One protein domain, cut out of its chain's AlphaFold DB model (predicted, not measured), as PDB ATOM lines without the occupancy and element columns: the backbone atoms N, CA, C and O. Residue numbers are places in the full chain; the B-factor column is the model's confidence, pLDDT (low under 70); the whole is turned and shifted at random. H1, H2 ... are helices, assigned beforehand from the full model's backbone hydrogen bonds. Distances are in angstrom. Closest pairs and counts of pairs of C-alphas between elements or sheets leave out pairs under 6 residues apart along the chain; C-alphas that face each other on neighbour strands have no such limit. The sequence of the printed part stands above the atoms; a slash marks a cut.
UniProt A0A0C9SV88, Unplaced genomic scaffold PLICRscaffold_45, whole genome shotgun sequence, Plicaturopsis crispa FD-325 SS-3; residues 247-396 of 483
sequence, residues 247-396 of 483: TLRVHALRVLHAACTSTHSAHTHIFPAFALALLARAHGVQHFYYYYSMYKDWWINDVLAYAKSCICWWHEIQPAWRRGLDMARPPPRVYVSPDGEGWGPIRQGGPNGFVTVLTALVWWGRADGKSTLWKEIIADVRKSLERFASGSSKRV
ATOM      1  N   THR A 247      24.444 -25.423  54.483       39.31
ATOM      2  CA  THR A 247      25.574 -26.325  54.188       39.31
ATOM      3  C   THR A 247      26.029 -26.297  52.728       39.31
ATOM      4  O   THR A 247      27.233 -26.249  52.473       39.31
ATOM      5  N   LEU A 248      25.097 -26.256  51.764       40.59
ATOM      6  CA  LEU A 248      25.420 -26.242  50.328       40.59
ATOM      7  C   LEU A 248      26.323 -25.060  49.933       40.59
ATOM      8  O   LEU A 248      27.241 -25.228  49.132       40.59
ATOM      9  N   ARG A 249      26.125 -23.887  50.553       52.28
ATOM     10  CA  ARG A 249      26.925 -22.678  50.286       52.28
ATOM     11  C   ARG A 249      28.394 -22.857  50.677       52.28
ATOM     12  O   ARG A 249      29.275 -22.521  49.896       52.28
ATOM     13  N   VAL A 250      28.672 -23.425  51.854       41.69
ATOM     14  CA  VAL A 250      30.054 -23.636  52.332       41.69
ATOM     15  C   VAL A 250      30.790 -24.652  51.457       41.69
ATOM     16  O   VAL A 250      31.964 -24.456  51.142       41.69
ATOM     17  N   HIS A 251      30.104 -25.713  51.023       41.25
ATOM     18  CA  HIS A 251      30.728 -26.732  50.182       41.25
ATOM     19  C   HIS A 251      31.027 -26.208  48.770       41.25
ATOM     20  O   HIS A 251      32.127 -26.441  48.267       41.25
ATOM     21  N   ALA A 252      30.101 -25.445  48.172       43.78
ATOM     22  CA  ALA A 252      30.296 -24.819  46.866       43.78
ATOM     23  C   ALA A 252      31.506 -23.874  46.843       43.78
ATOM     24  O   ALA A 252      32.311 -23.926  45.919       43.78
ATOM     25  N   LEU A 253      31.681 -23.071  47.894       44.72
ATOM     26  CA  LEU A 253      32.796 -22.128  48.006       44.72
ATOM     27  C   LEU A 253      34.153 -22.819  48.177       44.72
ATOM     28  O   LEU A 253      35.135 -22.371  47.592       44.72
ATOM     29  N   ARG A 254      34.215 -23.931  48.921       44.69
ATOM     30  CA  ARG A 254      35.451 -24.724  49.057       44.69
ATOM     31  C   ARG A 254      35.881 -25.363  47.733       44.69
ATOM     32  O   ARG A 254      37.068 -25.340  47.423       44.69
ATOM     33  N   VAL A 255      34.937 -25.877  46.937       43.25
ATOM     34  CA  VAL A 255      35.248 -26.449  45.613       43.25
ATOM     35  C   VAL A 255      35.618 -25.356  44.607       43.25
ATOM     36  O   VAL A 255      36.613 -25.507  43.902       43.25
ATOM     37  N   LEU A 256      34.901 -24.225  44.593       44.09
ATOM     38  CA  LEU A 256      35.244 -23.069  43.757       44.09
ATOM     39  C   LEU A 256      36.653 -22.541  44.077       44.09
ATOM     40  O   LEU A 256      37.435 -22.277  43.168       44.09
ATOM     41  N   HIS A 257      37.004 -22.436  45.364       42.28
ATOM     42  CA  HIS A 257      38.344 -22.040  45.793       42.28
ATOM     43  C   HIS A 257      39.407 -23.016  45.275       42.28
ATOM     44  O   HIS A 257      40.353 -22.569  44.634       42.28
ATOM     45  N   ALA A 258      39.230 -24.326  45.493       42.06
ATOM     46  CA  ALA A 258      40.163 -25.355  45.030       42.06
ATOM     47  C   ALA A 258      40.364 -25.327  43.501       42.06
ATOM     48  O   ALA A 258      41.500 -25.384  43.028       42.06
ATOM     49  N   ALA A 259      39.278 -25.163  42.739       42.50
ATOM     50  CA  ALA A 259      39.319 -25.042  41.284       42.50
ATOM     51  C   ALA A 259      40.021 -23.751  40.812       42.50
ATOM     52  O   ALA A 259      40.764 -23.795  39.837       42.50
ATOM     53  N   CYS A 260      39.860 -22.627  41.523       40.41
ATOM     54  CA  CYS A 260      40.592 -21.382  41.249       40.41
ATOM     55  C   CYS A 260      42.076 -21.413  41.664       40.41
ATOM     56  O   CYS A 260      42.820 -20.521  41.260       40.41
ATOM     57  N   THR A 261      42.509 -22.347  42.518       38.66
ATOM     58  CA  THR A 261      43.905 -22.420  43.004       38.66
ATOM     59  C   THR A 261      44.774 -23.454  42.293       38.66
ATOM     60  O   THR A 261      45.985 -23.440  42.491       38.66
ATOM     61  N   SER A 262      44.201 -24.338  41.470       37.12
ATOM     62  CA  SER A 262      44.997 -25.279  40.673       37.12
ATOM     63  C   SER A 262      45.560 -24.584  39.433       37.12
ATOM     64  O   SER A 262      44.821 -24.223  38.521       37.12
ATOM     65  N   THR A 263      46.878 -24.389  39.396       36.12
ATOM     66  CA  THR A 263      47.591 -23.705  38.303       36.12
ATOM     67  C   THR A 263      47.923 -24.607  37.108       36.12
ATOM     68  O   THR A 263      48.471 -24.122  36.120       36.12
ATOM     69  N   HIS A 264      47.601 -25.906  37.159       33.91
ATOM     70  CA  HIS A 264      47.939 -26.852  36.090       33.91
ATOM     71  C   HIS A 264      46.917 -26.873  34.941       33.91
ATOM     72  O   HIS A 264      45.705 -26.921  35.141       33.91
ATOM     73  N   SER A 265      47.436 -26.908  33.709       39.09
ATOM     74  CA  SER A 265      46.718 -26.626  32.450       39.09
ATOM     75  C   SER A 265      45.636 -27.643  32.017       39.09
ATOM     76  O   SER A 265      45.150 -27.568  30.890       39.09
ATOM     77  N   ALA A 266      45.247 -28.600  32.864       35.94
ATOM     78  CA  ALA A 266      44.425 -29.760  32.489       35.94
ATOM     79  C   ALA A 266      42.932 -29.664  32.886       35.94
ATOM     80  O   ALA A 266      42.202 -30.651  32.782       35.94
ATOM     81  N   HIS A 267      42.460 -28.523  33.404       40.22
ATOM     82  CA  HIS A 267      41.157 -28.429  34.093       40.22
ATOM     83  C   HIS A 267      40.167 -27.392  33.529       40.22
ATOM     84  O   HIS A 267      39.183 -27.049  34.189       40.22
ATOM     85  N   THR A 268      40.336 -26.990  32.266       45.69
ATOM     86  CA  THR A 268      39.356 -26.200  31.483       45.69
ATOM     87  C   THR A 268      37.934 -26.782  31.489       45.69
ATOM     88  O   THR A 268      36.967 -26.042  31.331       45.69
ATOM     89  N   HIS A 269      37.780 -28.089  31.721       40.69
ATOM     90  CA  HIS A 269      36.482 -28.772  31.779       40.69
ATOM     91  C   HIS A 269      35.833 -28.809  33.179       40.69
ATOM     92  O   HIS A 269      34.617 -28.989  33.271       40.69
ATOM     93  N   ILE A 270      36.588 -28.604  34.269       44.53
ATOM     94  CA  ILE A 270      36.060 -28.747  35.643       44.53
ATOM     95  C   ILE A 270      35.234 -27.527  36.068       44.53
ATOM     96  O   ILE A 270      34.162 -27.683  36.655       44.53
ATOM     97  N   PHE A 271      35.696 -26.313  35.755       45.59
ATOM     98  CA  PHE A 271      34.987 -25.086  36.137       45.59
ATOM     99  C   PHE A 271      33.583 -24.978  35.508       45.59
ATOM    100  O   PHE A 271      32.631 -24.712  36.249       45.59
ATOM    101  N   PRO A 272      33.405 -25.277  34.199       50.19
ATOM    102  CA  PRO A 272      32.081 -25.441  33.616       50.19
ATOM    103  C   PRO A 272      31.269 -26.505  34.355       50.19
ATOM    104  O   PRO A 272      30.190 -26.195  34.851       50.19
ATOM    105  N   ALA A 273      31.798 -27.727  34.500       41.41
ATOM    106  CA  ALA A 273      31.081 -28.844  35.116       41.41
ATOM    107  C   ALA A 273      30.557 -28.527  36.530       41.41
ATOM    108  O   ALA A 273      29.467 -28.974  36.886       41.41
ATOM    109  N   PHE A 274      31.272 -27.720  37.322       48.28
ATOM    110  CA  PHE A 274      30.830 -27.360  38.670       48.28
ATOM    111  C   PHE A 274      29.709 -26.306  38.701       48.28
ATOM    112  O   PHE A 274      28.723 -26.485  39.421       48.28
ATOM    113  N   ALA A 275      29.804 -25.239  37.901       53.22
ATOM    114  CA  ALA A 275      28.714 -24.261  37.774       53.22
ATOM    115  C   ALA A 275      27.449 -24.913  37.180       53.22
ATOM    116  O   ALA A 275      26.336 -24.714  37.672       53.22
ATOM    117  N   LEU A 276      27.649 -25.776  36.182       52.31
ATOM    118  CA  LEU A 276      26.625 -26.616  35.570       52.31
ATOM    119  C   LEU A 276      25.972 -27.566  36.592       52.31
ATOM    120  O   LEU A 276      24.748 -27.661  36.626       52.31
ATOM    121  N   ALA A 277      26.737 -28.199  37.487       50.00
ATOM    122  CA  ALA A 277      26.190 -29.058  38.544       50.00
ATOM    123  C   ALA A 277      25.336 -28.293  39.576       50.00
ATOM    124  O   ALA A 277      24.342 -28.831  40.074       50.00
ATOM    125  N   LEU A 278      25.678 -27.035  39.884       56.53
ATOM    126  CA  LEU A 278      24.857 -26.177  40.750       56.53
ATOM    127  C   LEU A 278      23.522 -25.808  40.080       56.53
ATOM    128  O   LEU A 278      22.479 -25.884  40.732       56.53
ATOM    129  N   LEU A 279      23.532 -25.495  38.780       55.19
ATOM    130  CA  LEU A 279      22.320 -25.275  37.978       55.19
ATOM    131  C   LEU A 279      21.465 -26.550  37.866       55.19
ATOM    132  O   LEU A 279      20.255 -26.509  38.100       55.19
ATOM    133  N   ALA A 280      22.090 -27.701  37.599       49.59
ATOM    134  CA  ALA A 280      21.423 -29.002  37.509       49.59
ATOM    135  C   ALA A 280      20.682 -29.380  38.796       49.59
ATOM    136  O   ALA A 280      19.574 -29.918  38.751       49.59
ATOM    137  N   ARG A 281      21.270 -29.059  39.952       52.62
ATOM    138  CA  ARG A 281      20.673 -29.326  41.266       52.62
ATOM    139  C   ARG A 281      19.543 -28.356  41.634       52.62
ATOM    140  O   ARG A 281      18.759 -28.681  42.520       52.62
ATOM    141  N   ALA A 282      19.444 -27.206  40.965       55.19
ATOM    142  CA  ALA A 282      18.363 -26.236  41.155       55.19
ATOM    143  C   ALA A 282      17.142 -26.492  40.247       55.19
ATOM    144  O   ALA A 282      16.018 -26.241  40.673       55.19
ATOM    145  N   HIS A 283      17.348 -27.004  39.025       47.66
ATOM    146  CA  HIS A 283      16.290 -27.155  38.007       47.66
ATOM    147  C   HIS A 283      15.983 -28.602  37.579       47.66
ATOM    148  O   HIS A 283      15.071 -28.825  36.785       47.66
ATOM    149  N   GLY A 284      16.709 -29.591  38.105       53.94
ATOM    150  CA  GLY A 284      16.549 -30.999  37.742       53.94
ATOM    151  C   GLY A 284      17.396 -31.405  36.532       53.94
ATOM    152  O   GLY A 284      17.591 -30.650  35.577       53.94
ATOM    153  N   VAL A 285      17.912 -32.637  36.572       50.03
ATOM    154  CA  VAL A 285      18.992 -33.102  35.681       50.03
ATOM    155  C   VAL A 285      18.580 -33.163  34.200       50.03
ATOM    156  O   VAL A 285      19.418 -32.928  33.333       50.03
ATOM    157  N   GLN A 286      17.302 -33.409  33.882       48.69
ATOM    158  CA  GLN A 286      16.833 -33.457  32.487       48.69
ATOM    159  C   GLN A 286      16.707 -32.069  31.838       48.69
ATOM    160  O   GLN A 286      17.242 -31.870  30.748       48.69
ATOM    161  N   HIS A 287      16.091 -31.085  32.510       51.47
ATOM    162  CA  HIS A 287      16.079 -29.697  32.017       51.47
ATOM    163  C   HIS A 287      17.501 -29.153  31.856       51.47
ATOM    164  O   HIS A 287      17.801 -28.459  30.887       51.47
ATOM    165  N   PHE A 288      18.392 -29.519  32.777       51.91
ATOM    166  CA  PHE A 288      19.809 -29.208  32.678       51.91
ATOM    167  C   PHE A 288      20.473 -29.785  31.421       51.91
ATOM    168  O   PHE A 288      21.161 -29.044  30.725       51.91
ATOM    169  N   TYR A 289      20.265 -31.067  31.101       56.34
ATOM    170  CA  TYR A 289      20.873 -31.677  29.911       56.34
ATOM    171  C   TYR A 289      20.374 -31.025  28.613       56.34
ATOM    172  O   TYR A 289      21.161 -30.824  27.691       56.34
ATOM    173  N   TYR A 290      19.097 -30.630  28.569       69.19
ATOM    174  CA  TYR A 290      18.523 -29.876  27.454       69.19
ATOM    175  C   TYR A 290      19.215 -28.515  27.274       69.19
ATOM    176  O   TYR A 290      19.740 -28.232  26.199       69.19
ATOM    177  N   TYR A 291      19.305 -27.708  28.339       63.31
ATOM    178  CA  TYR A 291      20.000 -26.417  28.286       63.31
ATOM    179  C   TYR A 291      21.495 -26.564  27.980       63.31
ATOM    180  O   TYR A 291      22.007 -25.845  27.130       63.31
ATOM    181  N   TYR A 292      22.205 -27.503  28.609       62.66
ATOM    182  CA  TYR A 292      23.629 -27.715  28.335       62.66
ATOM    183  C   TYR A 292      23.876 -28.154  26.886       62.66
ATOM    184  O   TYR A 292      24.807 -27.654  26.262       62.66
ATOM    185  N   SER A 293      23.023 -29.016  26.322       67.69
ATOM    186  CA  SER A 293      23.092 -29.387  24.903       67.69
ATOM    187  C   SER A 293      22.840 -28.183  23.988       67.69
ATOM    188  O   SER A 293      23.592 -27.977  23.042       67.69
ATOM    189  N   MET A 294      21.852 -27.338  24.309       68.25
ATOM    190  CA  MET A 294      21.545 -26.116  23.551       68.25
ATOM    191  C   MET A 294      22.673 -25.068  23.615       68.25
ATOM    192  O   MET A 294      22.920 -24.372  22.636       68.25
ATOM    193  N   TYR A 295      23.377 -24.969  24.748       68.50
ATOM    194  CA  TYR A 295      24.480 -24.021  24.957       68.50
ATOM    195  C   TYR A 295      25.873 -24.582  24.622       68.50
ATOM    196  O   TYR A 295      26.843 -23.827  24.671       68.50
ATOM    197  N   LYS A 296      26.027 -25.869  24.270       71.88
ATOM    198  CA  LYS A 296      27.350 -26.439  23.926       71.88
ATOM    199  C   LYS A 296      27.943 -25.794  22.660       71.88
ATOM    200  O   LYS A 296      29.165 -25.661  22.569       71.88
ATOM    201  N   ASP A 297      27.051 -25.418  21.736       76.81
ATOM    202  CA  ASP A 297      27.320 -24.855  20.406       76.81
ATOM    203  C   ASP A 297      27.220 -23.315  20.393       76.81
ATOM    204  O   ASP A 297      27.431 -22.685  19.358       76.81
ATOM    205  N   TRP A 298      26.916 -22.686  21.537       78.31
ATOM    206  CA  TRP A 298      26.983 -21.231  21.689       78.31
ATOM    207  C   TRP A 298      28.450 -20.804  21.805       78.31
ATOM    208  O   TRP A 298      29.062 -20.871  22.872       78.31
ATOM    209  N   TRP A 299      29.016 -20.375  20.679       87.75
ATOM    210  CA  TRP A 299      30.307 -19.699  20.613       87.75
ATOM    211  C   TRP A 299      30.131 -18.185  20.802       87.75
ATOM    212  O   TRP A 299      29.052 -17.637  20.588       87.75
ATOM    213  N   ILE A 300      31.189 -17.514  21.257       93.81
ATOM    214  CA  ILE A 300      31.200 -16.060  21.457       93.81
ATOM    215  C   ILE A 300      31.921 -15.437  20.259       93.81
ATOM    216  O   ILE A 300      33.144 -15.512  20.175       93.81
ATOM    217  N   ASN A 301      31.158 -14.847  19.336       94.19
ATOM    218  CA  ASN A 301      31.676 -14.326  18.064       94.19
ATOM    219  C   ASN A 301      32.685 -13.179  18.255       94.19
ATOM    220  O   ASN A 301      33.678 -13.112  17.539       94.19
ATOM    221  N   ASP A 302      32.436 -12.297  19.228       96.56
ATOM    222  CA  ASP A 302      33.362 -11.245  19.661       96.56
ATOM    223  C   ASP A 302      33.573 -11.346  21.177       96.56
ATOM    224  O   ASP A 302      32.726 -10.962  21.991       96.56
ATOM    225  N   VAL A 303      34.730 -11.892  21.554       96.19
ATOM    226  CA  VAL A 303      35.131 -12.087  22.953       96.19
ATOM    227  C   VAL A 303      35.417 -10.754  23.653       96.19
ATOM    228  O   VAL A 303      35.219 -10.656  24.862       96.19
ATOM    229  N   LEU A 304      35.829  -9.709  22.927       96.31
ATOM    230  CA  LEU A 304      36.141  -8.393  23.495       96.31
ATOM    231  C   LEU A 304      34.876  -7.571  23.754       96.31
ATOM    232  O   LEU A 304      34.776  -6.936  24.806       96.31
ATOM    233  N   ALA A 305      33.893  -7.606  22.850       96.44
ATOM    234  CA  ALA A 305      32.570  -7.039  23.114       96.44
ATOM    235  C   ALA A 305      31.887  -7.769  24.280       96.44
ATOM    236  O   ALA A 305      31.435  -7.114  25.219       96.44
ATOM    237  N   TYR A 306      31.903  -9.109  24.288       96.50
ATOM    238  CA  TYR A 306      31.350  -9.895  25.396       96.50
ATOM    239  C   TYR A 306      32.036  -9.586  26.735       96.50
ATOM    240  O   TYR A 306      31.354  -9.379  27.739       96.50
ATOM    241  N   ALA A 307      33.372  -9.504  26.754       96.62
ATOM    242  CA  ALA A 307      34.144  -9.131  27.938       96.62
ATOM    243  C   ALA A 307      33.711  -7.762  28.485       96.62
ATOM    244  O   ALA A 307      33.352  -7.664  29.657       96.62
ATOM    245  N   LYS A 308      33.669  -6.726  27.634       96.50
ATOM    246  CA  LYS A 308      33.207  -5.379  28.016       96.50
ATOM    247  C   LYS A 308      31.795  -5.420  28.603       96.50
ATOM    248  O   LYS A 308      31.587  -4.932  29.711       96.50
ATOM    249  N   SER A 309      30.846  -6.063  27.921       96.00
ATOM    250  CA  SER A 309      29.463  -6.204  28.397       96.00
ATOM    251  C   SER A 309      29.373  -6.926  29.746       96.00
ATOM    252  O   SER A 309      28.641  -6.484  30.631       96.00
ATOM    253  N   CYS A 310      30.150  -7.996  29.940       95.81
ATOM    254  CA  CYS A 310      30.196  -8.750  31.192       95.81
ATOM    255  C   CYS A 310      30.764  -7.924  32.362       95.81
ATOM    256  O   CYS A 310      30.331  -8.114  33.500       95.81
ATOM    257  N   ILE A 311      31.712  -7.015  32.107       96.12
ATOM    258  CA  ILE A 311      32.297  -6.131  33.131       96.12
ATOM    259  C   ILE A 311      31.342  -4.986  33.476       96.12
ATOM    260  O   ILE A 311      31.099  -4.756  34.660       96.12
ATOM    261  N   CYS A 312      30.749  -4.322  32.476       95.38
ATOM    262  CA  CYS A 312      29.755  -3.267  32.701       95.38
ATOM    263  C   CYS A 312      28.586  -3.779  33.554       95.38
ATOM    264  O   CYS A 312      28.250  -3.188  34.578       95.38
ATOM    265  N   TRP A 313      28.032  -4.939  33.198       94.44
ATOM    266  CA  TRP A 313      26.957  -5.566  33.964       94.44
ATOM    267  C   TRP A 313      27.412  -6.050  35.358       94.44
ATOM    268  O   TRP A 313      26.664  -5.920  36.330       94.44
ATOM    269  N   TRP A 314      28.656  -6.533  35.515       95.38
ATOM    270  CA  TRP A 314      29.210  -6.832  36.845       95.38
ATOM    271  C   TRP A 314      29.308  -5.572  37.721       95.38
ATOM    272  O   TRP A 314      29.005  -5.669  38.910       95.38
ATOM    273  N   HIS A 315      29.646  -4.396  37.170       94.69
ATOM    274  CA  HIS A 315      29.585  -3.106  37.884       94.69
ATOM    275  C   HIS A 315      28.161  -2.707  38.274       94.69
ATOM    276  O   HIS A 315      27.932  -2.354  39.431       94.69
ATOM    277  N   GLU A 316      27.198  -2.774  37.352       92.81
ATOM    278  CA  GLU A 316      25.807  -2.356  37.596       92.81
ATOM    279  C   GLU A 316      25.193  -3.056  38.816       92.81
ATOM    280  O   GLU A 316      24.572  -2.408  39.669       92.81
ATOM    281  N   ILE A 317      25.427  -4.366  38.952       93.19
ATOM    282  CA  ILE A 317      24.913  -5.148  40.084       93.19
ATOM    283  C   ILE A 317      25.707  -4.947  41.390       93.19
ATOM    284  O   ILE A 317      25.260  -5.419  42.439       93.19
ATOM    285  N   GLN A 318      26.850  -4.243  41.379       93.75
ATOM    286  CA  GLN A 318      27.552  -3.891  42.619       93.75
ATOM    287  C   GLN A 318      26.736  -2.904  43.474       93.75
ATOM    288  O   GLN A 318      26.022  -2.055  42.930       93.75
ATOM    289  N   PRO A 319      26.863  -2.958  44.816       93.19
ATOM    290  CA  PRO A 319      26.379  -1.885  45.681       93.19
ATOM    291  C   PRO A 319      27.112  -0.568  45.383       93.19
ATOM    292  O   PRO A 319      28.259  -0.581  44.936       93.19
ATOM    293  N   ALA A 320      26.463   0.567  45.659       93.88
ATOM    294  CA  ALA A 320      26.942   1.893  45.264       93.88
ATOM    295  C   ALA A 320      28.381   2.192  45.728       93.88
ATOM    296  O   ALA A 320      29.201   2.587  44.906       93.88
ATOM    297  N   TRP A 321      28.725   1.880  46.987       94.06
ATOM    298  CA  TRP A 321      30.077   2.040  47.559       94.06
ATOM    299  C   TRP A 321      31.183   1.226  46.860       94.06
ATOM    300  O   TRP A 321      32.359   1.373  47.194       94.06
ATOM    301  N   ARG A 322      30.827   0.341  45.920       94.88
ATOM    302  CA  ARG A 322      31.752  -0.510  45.160       94.88
ATOM    303  C   ARG A 322      31.771  -0.223  43.653       94.88
ATOM    304  O   ARG A 322      32.624  -0.770  42.960       94.88
ATOM    305  N   ARG A 323      30.868   0.608  43.125       94.31
ATOM    306  CA  ARG A 323      30.861   0.949  41.691       94.31
ATOM    307  C   ARG A 323      32.063   1.834  41.365       94.31
ATOM    308  O   ARG A 323      32.308   2.821  42.053       94.31
ATOM    309  N   GLY A 324      32.827   1.464  40.341       92.19
ATOM    310  CA  GLY A 324      33.894   2.314  39.813       92.19
ATOM    311  C   GLY A 324      33.355   3.311  38.786       92.19
ATOM    312  O   GLY A 324      32.291   3.096  38.214       92.19
ATOM    313  N   LEU A 325      34.120   4.371  38.516       92.94
ATOM    314  CA  LEU A 325      33.912   5.208  37.325       92.94
ATOM    315  C   LEU A 325      34.438   4.513  36.052       92.94
ATOM    316  O   LEU A 325      33.893   4.698  34.969       92.94
ATOM    317  N   ASP A 326      35.480   3.683  36.185       95.12
ATOM    318  CA  ASP A 326      36.032   2.873  35.095       95.12
ATOM    319  C   ASP A 326      35.223   1.576  34.915       95.12
ATOM    320  O   ASP A 326      35.453   0.574  35.597       95.12
ATOM    321  N   MET A 327      34.283   1.610  33.969       93.44
ATOM    322  CA  MET A 327      33.455   0.466  33.562       93.44
ATOM    323  C   MET A 327      34.198  -0.547  32.668       93.44
ATOM    324  O   MET A 327      33.660  -1.618  32.393       93.44
ATOM    325  N   ALA A 328      35.417  -0.246  32.202       93.25
ATOM    326  CA  ALA A 328      36.221  -1.149  31.371       93.25
ATOM    327  C   ALA A 328      37.104  -2.101  32.202       93.25
ATOM    328  O   ALA A 328      37.556  -3.130  31.691       93.25
ATOM    329  N   ARG A 329      37.339  -1.783  33.481       95.19
ATOM    330  CA  ARG A 329      38.084  -2.611  34.445       95.19
ATOM    331  C   ARG A 329      37.164  -3.253  35.490       95.19
ATOM    332  O   ARG A 329      36.050  -2.780  35.693       95.19
ATOM    333  N   PRO A 330      37.614  -4.306  36.202       95.38
ATOM    334  CA  PRO A 330      36.902  -4.836  37.364       95.38
ATOM    335  C   PRO A 330      36.604  -3.756  38.425       95.38
ATOM    336  O   PRO A 330      37.427  -2.854  38.610       95.38
ATOM    337  N   PRO A 331      35.496  -3.870  39.185       95.12
ATOM    338  CA  PRO A 331      35.201  -2.966  40.291       95.12
ATOM    339  C   PRO A 331      36.349  -2.880  41.313       95.12
ATOM    340  O   PRO A 331      37.033  -3.885  41.551       95.12
ATOM    341  N   PRO A 332      36.556  -1.718  41.967       93.94
ATOM    342  CA  PRO A 332      37.584  -1.525  42.983       93.94
ATOM    343  C   PRO A 332      37.687  -2.675  43.989       93.94
ATOM    344  O   PRO A 332      36.683  -3.200  44.481       93.94
ATOM    345  N   ARG A 333      38.919  -3.044  44.365       94.88
ATOM    346  CA  ARG A 333      39.225  -4.164  45.284       94.88
ATOM    347  C   ARG A 333      38.901  -3.855  46.766       94.88
ATOM    348  O   ARG A 333      39.554  -4.363  47.680       94.88
ATOM    349  N   VAL A 334      37.869  -3.042  46.989       94.62
ATOM    350  CA  VAL A 334      37.190  -2.777  48.261       94.62
ATOM    351  C   VAL A 334      36.083  -3.821  48.428       94.62
ATOM    352  O   VAL A 334      35.294  -4.048  47.515       94.62
ATOM    353  N   TYR A 335      36.021  -4.479  49.590       94.00
ATOM    354  CA  TYR A 335      35.030  -5.537  49.876       94.00
ATOM    355  C   TYR A 335      34.413  -5.423  51.284       94.00
ATOM    356  O   TYR A 335      33.871  -6.392  51.825       94.00
ATOM    357  N   VAL A 336      34.546  -4.247  51.889       92.00
ATOM    358  CA  VAL A 336      33.952  -3.838  53.162       92.00
ATOM    359  C   VAL A 336      33.343  -2.467  52.888       92.00
ATOM    360  O   VAL A 336      34.069  -1.581  52.450       92.00
ATOM    361  N   SER A 337      32.032  -2.316  53.086       92.00
ATOM    362  CA  SER A 337      31.383  -1.002  53.033       92.00
ATOM    363  C   SER A 337      31.933  -0.126  54.163       92.00
ATOM    364  O   SER A 337      32.030  -0.641  55.285       92.00
ATOM    365  N   PRO A 338      32.269   1.154  53.916       91.44
ATOM    366  CA  PRO A 338      32.655   2.070  54.988       91.44
ATOM    367  C   PRO A 338      31.512   2.245  56.003       91.44
ATOM    368  O   PRO A 338      31.748   2.194  57.207       91.44
ATOM    369  N   ASP A 339      30.270   2.305  55.523       90.94
ATOM    370  CA  ASP A 339      29.050   2.543  56.312       90.94
ATOM    371  C   ASP A 339      28.449   1.253  56.910       90.94
ATOM    372  O   ASP A 339      27.353   1.247  57.470       90.94
ATOM    373  N   GLY A 340      29.132   0.112  56.759       88.81
ATOM    374  CA  GLY A 340      28.631  -1.191  57.209       88.81
ATOM    375  C   GLY A 340      27.454  -1.745  56.390       88.81
ATOM    376  O   GLY A 340      26.803  -2.716  56.818       88.81
ATOM    377  N   GLU A 341      27.182  -1.181  55.206       84.19
ATOM    378  CA  GLU A 341      26.180  -1.712  54.286       84.19
ATOM    379  C   GLU A 341      26.461  -3.178  53.933       84.19
ATOM    380  O   GLU A 341      27.596  -3.636  53.765       84.19
ATOM    381  N   GLY A 342      25.381  -3.945  53.806       84.94
ATOM    382  CA  GLY A 342      25.472  -5.338  53.399       84.94
ATOM    383  C   GLY A 342      25.722  -5.488  51.899       84.94
ATOM    384  O   GLY A 342      25.445  -4.602  51.099       84.94
ATOM    385  N   TRP A 343      26.102  -6.701  51.500       89.12
ATOM    386  CA  TRP A 343      26.050  -7.174  50.110       89.12
ATOM    387  C   TRP A 343      24.588  -7.376  49.645       89.12
ATOM    388  O   TRP A 343      24.223  -8.460  49.201       89.12
ATOM    389  N   GLY A 344      23.724  -6.380  49.866       85.00
ATOM    390  CA  GLY A 344      22.268  -6.430  49.713       85.00
ATOM    391  C   GLY A 344      21.802  -6.581  48.263       85.00
ATOM    392  O   GLY A 344      21.122  -7.564  47.979       85.00
ATOM    393  N   PRO A 345      22.204  -5.690  47.334       80.12
ATOM    394  CA  PRO A 345      21.833  -5.794  45.920       80.12
ATOM    395  C   PRO A 345      22.222  -7.151  45.310       80.12
ATOM    396  O   PRO A 345      21.388  -7.854  44.749       80.12
ATOM    397  N   ILE A 346      23.453  -7.598  45.573       83.44
ATOM    398  CA  ILE A 346      24.024  -8.871  45.096       83.44
ATOM    399  C   ILE A 346      23.334 -10.121  45.702       83.44
ATOM    400  O   ILE A 346      23.541 -11.242  45.233       83.44
ATOM    401  N   ARG A 347      22.486  -9.978  46.735       80.44
ATOM    402  CA  ARG A 347      21.678 -11.092  47.287       80.44
ATOM    403  C   ARG A 347      20.419 -11.399  46.484       80.44
ATOM    404  O   ARG A 347      19.797 -12.425  46.761       80.44
ATOM    405  N   GLN A 348      20.028 -10.545  45.541       78.25
ATOM    406  CA  GLN A 348      18.848 -10.785  44.719       78.25
ATOM    407  C   GLN A 348      19.065 -12.007  43.809       78.25
ATOM    408  O   GLN A 348      20.118 -12.178  43.198       78.25
ATOM    409  N   GLY A 349      18.072 -12.896  43.762       78.06
ATOM    410  CA  GLY A 349      18.019 -13.984  42.784       78.06
ATOM    411  C   GLY A 349      17.404 -13.513  41.464       78.06
ATOM    412  O   GLY A 349      16.828 -12.431  41.396       78.06
ATOM    413  N   GLY A 350      17.480 -14.348  40.427       80.81
ATOM    414  CA  GLY A 350      17.000 -14.001  39.084       80.81
ATOM    415  C   GLY A 350      18.118 -13.446  38.190       80.81
ATOM    416  O   GLY A 350      19.280 -13.787  38.423       80.81
ATOM    417  N   PRO A 351      17.798 -12.620  37.171       75.94
ATOM    418  CA  PRO A 351      18.756 -12.193  36.145       75.94
ATOM    419  C   PRO A 351      20.033 -11.568  36.715       75.94
ATOM    420  O   PRO A 351      21.126 -12.017  36.386       75.94
ATOM    421  N   ASN A 352      19.894 -10.636  37.661       79.12
ATOM    422  CA  ASN A 352      21.004  -9.923  38.308       79.12
ATOM    423  C   ASN A 352      21.680 -10.724  39.441       79.12
ATOM    424  O   ASN A 352      22.444 -10.174  40.232       79.12
ATOM    425  N   GLY A 353      21.374 -12.019  39.562       84.75
ATOM    426  CA  GLY A 353      21.883 -12.878  40.620       84.75
ATOM    427  C   GLY A 353      23.262 -13.468  40.330       84.75
ATOM    428  O   GLY A 353      23.656 -13.706  39.190       84.75
ATOM    429  N   PHE A 354      23.977 -13.812  41.404       88.06
ATOM    430  CA  PHE A 354      25.347 -14.340  41.354       88.06
ATOM    431  C   PHE A 354      25.531 -15.578  40.449       88.06
ATOM    432  O   PHE A 354      26.604 -15.803  39.894       88.06
ATOM    433  N   VAL A 355      24.484 -16.393  40.284       88.69
ATOM    434  CA  VAL A 355      24.508 -17.589  39.423       88.69
ATOM    435  C   VAL A 355      24.675 -17.212  37.947       88.69
ATOM    436  O   VAL A 355      25.441 -17.861  37.233       88.69
ATOM    437  N   THR A 356      24.031 -16.131  37.503       91.06
ATOM    438  CA  THR A 356      24.179 -15.597  36.144       91.06
ATOM    439  C   THR A 356      25.624 -15.147  35.904       91.06
ATOM    440  O   THR A 356      26.193 -15.459  34.863       91.06
ATOM    441  N   VAL A 357      26.261 -14.512  36.900       92.81
ATOM    442  CA  VAL A 357      27.659 -14.038  36.818       92.81
ATOM    443  C   VAL A 357      28.624 -15.211  36.650       92.81
ATOM    444  O   VAL A 357      29.476 -15.203  35.764       92.81
ATOM    445  N   LEU A 358      28.455 -16.264  37.455       94.38
ATOM    446  CA  LEU A 358      29.254 -17.487  37.340       94.38
ATOM    447  C   LEU A 358      29.047 -18.191  35.989       94.38
ATOM    448  O   LEU A 358      29.992 -18.769  35.459       94.38
ATOM    449  N   THR A 359      27.843 -18.116  35.417       92.94
ATOM    450  CA  THR A 359      27.533 -18.691  34.097       92.94
ATOM    451  C   THR A 359      28.214 -17.904  32.973       92.94
ATOM    452  O   THR A 359      28.921 -18.498  32.160       92.94
ATOM    453  N   ALA A 360      28.094 -16.572  32.977       94.62
ATOM    454  CA  ALA A 360      28.754 -15.694  32.008       94.62
ATOM    455  C   ALA A 360      30.286 -15.853  32.029       94.62
ATOM    456  O   ALA A 360      30.929 -15.944  30.983       94.62
ATOM    457  N   LEU A 361      30.879 -15.986  33.220       96.12
ATOM    458  CA  LEU A 361      32.320 -16.197  33.371       96.12
ATOM    459  C   LEU A 361      32.782 -17.603  32.982       96.12
ATOM    460  O   LEU A 361      33.921 -17.755  32.549       96.12
ATOM    461  N   VAL A 362      31.924 -18.619  33.083       95.31
ATOM    462  CA  VAL A 362      32.194 -19.954  32.524       95.31
ATOM    463  C   VAL A 362      32.192 -19.923  30.994       95.31
ATOM    464  O   VAL A 362      33.050 -20.557  30.380       95.31
ATOM    465  N   TRP A 363      31.282 -19.172  30.368       94.62
ATOM    466  CA  TRP A 363      31.255 -19.006  28.911       94.62
ATOM    467  C   TRP A 363      32.448 -18.188  28.404       94.62
ATOM    468  O   TRP A 363      33.159 -18.649  27.512       94.62
ATOM    469  N   TRP A 364      32.756 -17.047  29.029       96.62
ATOM    470  CA  TRP A 364      33.957 -16.267  28.704       96.62
ATOM    471  C   TRP A 364      35.236 -17.090  28.923       96.62
ATOM    472  O   TRP A 364      36.067 -17.161  28.026       96.62
ATOM    473  N   GLY A 365      35.364 -17.811  30.041       96.56
ATOM    474  CA  GLY A 365      36.532 -18.656  30.324       96.56
ATOM    475  C   GLY A 365      36.709 -19.847  29.374       96.56
ATOM    476  O   GLY A 365      37.817 -20.369  29.244       96.56
ATOM    477  N   ARG A 366      35.640 -20.269  28.683       95.25
ATOM    478  CA  ARG A 366      35.686 -21.269  27.603       95.25
ATOM    479  C   ARG A 366      36.148 -20.666  26.271       95.25
ATOM    480  O   ARG A 366      36.781 -21.382  25.504       95.25
ATOM    481  N   ALA A 367      35.849 -19.392  26.007       95.81
ATOM    482  CA  ALA A 367      36.287 -18.681  24.804       95.81
ATOM    483  C   ALA A 367      37.719 -18.124  24.937       95.81
ATOM    484  O   ALA A 367      38.554 -18.363  24.071       95.81
ATOM    485  N   ASP A 368      38.026 -17.441  26.045       96.81
ATOM    486  CA  ASP A 368      39.369 -16.970  26.400       96.81
ATOM    487  C   ASP A 368      39.599 -16.971  27.925       96.81
ATOM    488  O   ASP A 368      39.609 -15.940  28.601       96.81
ATOM    489  N   GLY A 369      39.863 -18.158  28.477       94.56
ATOM    490  CA  GLY A 369      40.378 -18.318  29.843       94.56
ATOM    491  C   GLY A 369      41.854 -17.919  30.021       94.56
ATOM    492  O   GLY A 369      42.399 -18.046  31.123       94.56
ATOM    493  N   LYS A 370      42.546 -17.460  28.964       96.81
ATOM    494  CA  LYS A 370      43.929 -16.960  29.052       96.81
ATOM    495  C   LYS A 370      43.969 -15.459  29.344       96.81
ATOM    496  O   LYS A 370      44.913 -15.042  30.024       96.81
ATOM    497  N   SER A 371      42.951 -14.704  28.931       96.62
ATOM    498  CA  SER A 371      42.731 -13.286  29.238       96.62
ATOM    499  C   SER A 371      43.108 -12.916  30.677       96.62
ATOM    500  O   SER A 371      42.654 -13.533  31.645       96.62
ATOM    501  N   THR A 372      43.922 -11.870  30.831       97.00
ATOM    502  CA  THR A 372      44.206 -11.246  32.134       97.00
ATOM    503  C   THR A 372      42.927 -10.696  32.761       97.00
ATOM    504  O   THR A 372      42.647 -10.961  33.927       97.00
ATOM    505  N   LEU A 373      42.104 -10.025  31.956       96.56
ATOM    506  CA  LEU A 373      40.858  -9.383  32.367       96.56
ATOM    507  C   LEU A 373      39.832 -10.394  32.913       96.56
ATOM    508  O   LEU A 373      39.231 -10.155  33.960       96.56
ATOM    509  N   TRP A 374      39.706 -11.569  32.279       97.50
ATOM    510  CA  TRP A 374      38.887 -12.672  32.804       97.50
ATOM    511  C   TRP A 374      39.394 -13.165  34.168       97.50
ATOM    512  O   TRP A 374      38.612 -13.304  35.109       97.50
ATOM    513  N   LYS A 375      40.711 -13.379  34.310       97.38
ATOM    514  CA  LYS A 375      41.335 -13.825  35.572       97.38
ATOM    515  C   LYS A 375      41.131 -12.814  36.699       97.38
ATOM    516  O   LYS A 375      40.897 -13.216  37.841       97.38
ATOM    517  N   GLU A 376      41.183 -11.519  36.396       96.81
ATOM    518  CA  GLU A 376      40.911 -10.469  37.376       96.81
ATOM    519  C   GLU A 376      39.448 -10.452  37.830       96.81
ATOM    520  O   GLU A 376      39.206 -10.391  39.037       96.81
ATOM    521  N   ILE A 377      38.479 -10.583  36.915       97.25
ATOM    522  CA  ILE A 377      37.060 -10.705  37.293       97.25
ATOM    523  C   ILE A 377      36.816 -11.992  38.099       97.25
ATOM    524  O   ILE A 377      36.148 -11.938  39.128       97.25
ATOM    525  N   ILE A 378      37.401 -13.136  37.722       97.25
ATOM    526  CA  ILE A 378      37.318 -14.385  38.503       97.25
ATOM    527  C   ILE A 378      37.853 -14.191  39.931       97.25
ATOM    528  O   ILE A 378      37.216 -14.629  40.896       97.25
ATOM    529  N   ALA A 379      38.993 -13.516  40.093       97.06
ATOM    530  CA  ALA A 379      39.553 -13.206  41.407       97.06
ATOM    531  C   ALA A 379      38.646 -12.258  42.216       97.06
ATOM    532  O   ALA A 379      38.464 -12.461  43.421       97.06
ATOM    533  N   ASP A 380      38.042 -11.265  41.559       96.50
ATOM    534  CA  ASP A 380      37.123 -10.307  42.173       96.50
ATOM    535  C   ASP A 380      35.819 -10.957  42.658       96.50
ATOM    536  O   ASP A 380      35.380 -10.762  43.796       96.50
ATOM    537  N   VAL A 381      35.235 -11.796  41.808       95.94
ATOM    538  CA  VAL A 381      34.013 -12.569  42.051       95.94
ATOM    539  C   VAL A 381      34.241 -13.594  43.166       95.94
ATOM    540  O   VAL A 381      33.413 -13.697  44.076       95.94
ATOM    541  N   ARG A 382      35.397 -14.278  43.194       96.12
ATOM    542  CA  ARG A 382      35.782 -15.171  44.306       96.12
ATOM    543  C   ARG A 382      35.874 -14.413  45.635       96.12
ATOM    544  O   ARG A 382      35.279 -14.836  46.626       96.12
ATOM    545  N   LYS A 383      36.554 -13.264  45.661       95.69
ATOM    546  CA  LYS A 383      36.741 -12.460  46.881       95.69
ATOM    547  C   LYS A 383      35.440 -11.801  47.365       95.69
ATOM    548  O   LYS A 383      35.200 -11.701  48.571       95.69
ATOM    549  N   SER A 384      34.552 -11.448  46.439       94.12
ATOM    550  CA  SER A 384      33.180 -11.012  46.733       94.12
ATOM    551  C   SER A 384      32.360 -12.133  47.384       94.12
ATOM    552  O   SER A 384      31.703 -11.903  48.403       94.12
ATOM    553  N   LEU A 385      32.457 -13.372  46.884       93.00
ATOM    554  CA  LEU A 385      31.823 -14.545  47.498       93.00
ATOM    555  C   LEU A 385      32.340 -14.844  48.914       93.00
ATOM    556  O   LEU A 385      31.543 -15.136  49.808       93.00
ATOM    557  N   GLU A 386      33.648 -14.744  49.152       93.25
ATOM    558  CA  GLU A 386      34.261 -14.937  50.478       93.25
ATOM    559  C   GLU A 386      33.692 -13.948  51.519       93.25
ATOM    560  O   GLU A 386      33.374 -14.324  52.657       93.25
ATOM    561  N   ARG A 387      33.480 -12.684  51.126       91.06
ATOM    562  CA  ARG A 387      32.866 -11.649  51.981       91.06
ATOM    563  C   ARG A 387      31.354 -11.804  52.121       91.06
ATOM    564  O   ARG A 387      30.829 -11.671  53.228       91.06
ATOM    565  N   PHE A 388      30.659 -12.193  51.055       87.19
ATOM    566  CA  PHE A 388      29.240 -12.551  51.091       87.19
ATOM    567  C   PHE A 388      28.973 -13.704  52.075       87.19
ATOM    568  O   PHE A 388      28.017 -13.659  52.858       87.19
ATOM    569  N   ALA A 389      29.829 -14.729  52.067       88.31
ATOM    570  CA  ALA A 389      29.727 -15.897  52.932       88.31
ATOM    571  C   ALA A 389      30.012 -15.565  54.401       88.31
ATOM    572  O   ALA A 389      29.181 -15.855  55.263       88.31
ATOM    573  N   SER A 390      31.136 -14.902  54.685       87.94
ATOM    574  CA  SER A 390      31.521 -14.530  56.055       87.94
ATOM    575  C   SER A 390      30.543 -13.535  56.698       87.94
ATOM    576  O   SER A 390      30.111 -13.747  57.834       87.94
ATOM    577  N   GLY A 391      30.089 -12.515  55.960       77.75
ATOM    578  CA  GLY A 391      29.081 -11.561  56.441       77.75
ATOM    579  C   GLY A 391      27.717 -12.194  56.755       77.75
ATOM    580  O   GLY A 391      27.000 -11.718  57.636       77.75
ATOM    581  N   SER A 392      27.369 -13.310  56.102       61.62
ATOM    582  CA  SER A 392      26.099 -14.018  56.327       61.62
ATOM    583  C   SER A 392      25.980 -14.698  57.695       61.62
ATOM    584  O   SER A 392      24.871 -15.068  58.072       61.62
ATOM    585  N   SER A 393      27.073 -14.875  58.447       52.03
ATOM    586  CA  SER A 393      27.007 -15.506  59.776       52.03
ATOM    587  C   SER A 393      26.675 -14.547  60.921       52.03
ATOM    588  O   SER A 393      26.175 -15.016  61.937       52.03
ATOM    589  N   LYS A 394      26.926 -13.233  60.789       56.22
ATOM    590  CA  LYS A 394      26.842 -12.303  61.935       56.22
ATOM    591  C   LYS A 394      25.476 -11.633  62.137       56.22
ATOM    592  O   LYS A 394      25.007 -11.611  63.268       56.22
ATOM    593  N   ARG A 395      24.803 -11.138  61.084       50.53
ATOM    594  CA  ARG A 395      23.527 -10.391  61.250       50.53
ATOM    595  C   ARG A 395      22.393 -11.211  61.895       50.53
ATOM    596  O   ARG A 395      21.543 -10.621  62.540       50.53
ATOM    597  N   VAL A 396      22.409 -12.545  61.789       38.75
ATOM    598  CA  VAL A 396      21.397 -13.413  62.431       38.75
ATOM    599  C   VAL A 396      21.544 -13.448  63.957       38.75
ATOM    600  O   VAL A 396      20.540 -13.523  64.649       38.75
TER     601      VAL A 396
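This is residues 247 to 396 of the 483 residues of an uncharacterized protein of Plicaturopsis crispa FD-325 SS-3 (UniProt A0A0C9SV88). Four helices, H1, H2, H5 and H6, stand side by side as a four-cornered bundle, each running opposite to its two neighbours, with H4 packed on H5 beyond them and H3 set steeply on the outside of H2. A long link, residues 317 to 353, leads from H4 to H5, and its residues 321 to 342 loop at the opposite end of the longest axis from H3; residues 261 to 266 stick out. The printed part has 150 residues with six named helices, H1 to H6 in order, and no named strand: all helix. It is compact, with a radius of gyration of the C-alphas of 15.6 A, and spans 45 by 36 by 31 A.

H1, residues 247 to 261, begins at C-alpha 247 (25.574, -26.325, 54.188) and is 21.8 A long. H2 is residues 270 to 283, H3 residues 285 to 295 and H4 residues 303 to 316. H5, residues 354 to 368, measures 20.7 A. H6, residues 372 to 391, measures 28.6 A and ends at C-alpha 391 (29.081, -11.561, 56.441).

H1, H2, H4, H5 and H6 form a bundle, helices set side by side. H1 and H2 are a helical hairpin, their closest C-alphas, Ala 259 and Phe 271, 6.7 A apart. H1 touches H6, closest at the C-alphas of His 257 and Arg 382, 7.5 A. H2 touches H3 at a steep tilt of 51 degrees, closest at the C-alphas of Ala 280 and Phe 288, 5.1 A. H2 touches H5 at 33 degrees, only just shallow, closest at the C-alphas of Pro 272 and Val 362, 5.6 A. H5 forms hairpins with H4, closest at the C-alphas of Val 303 and Ala 367, 6.9 A, and with H6, closest at the C-alphas of Gly 365 and Trp 374, 6.9 A. H1 and H5 are apart, as are H2 and H6. In all six helices every O i to N i+4 pair is within hydrogen-bond range.

The C-alphas farthest apart, Asn 301 and Val 396, are 45.6 A apart. The printed part has no cut; the link H4 to H5 is long. Residues 247 to 295 and 392 to 396 have pLDDT under 70.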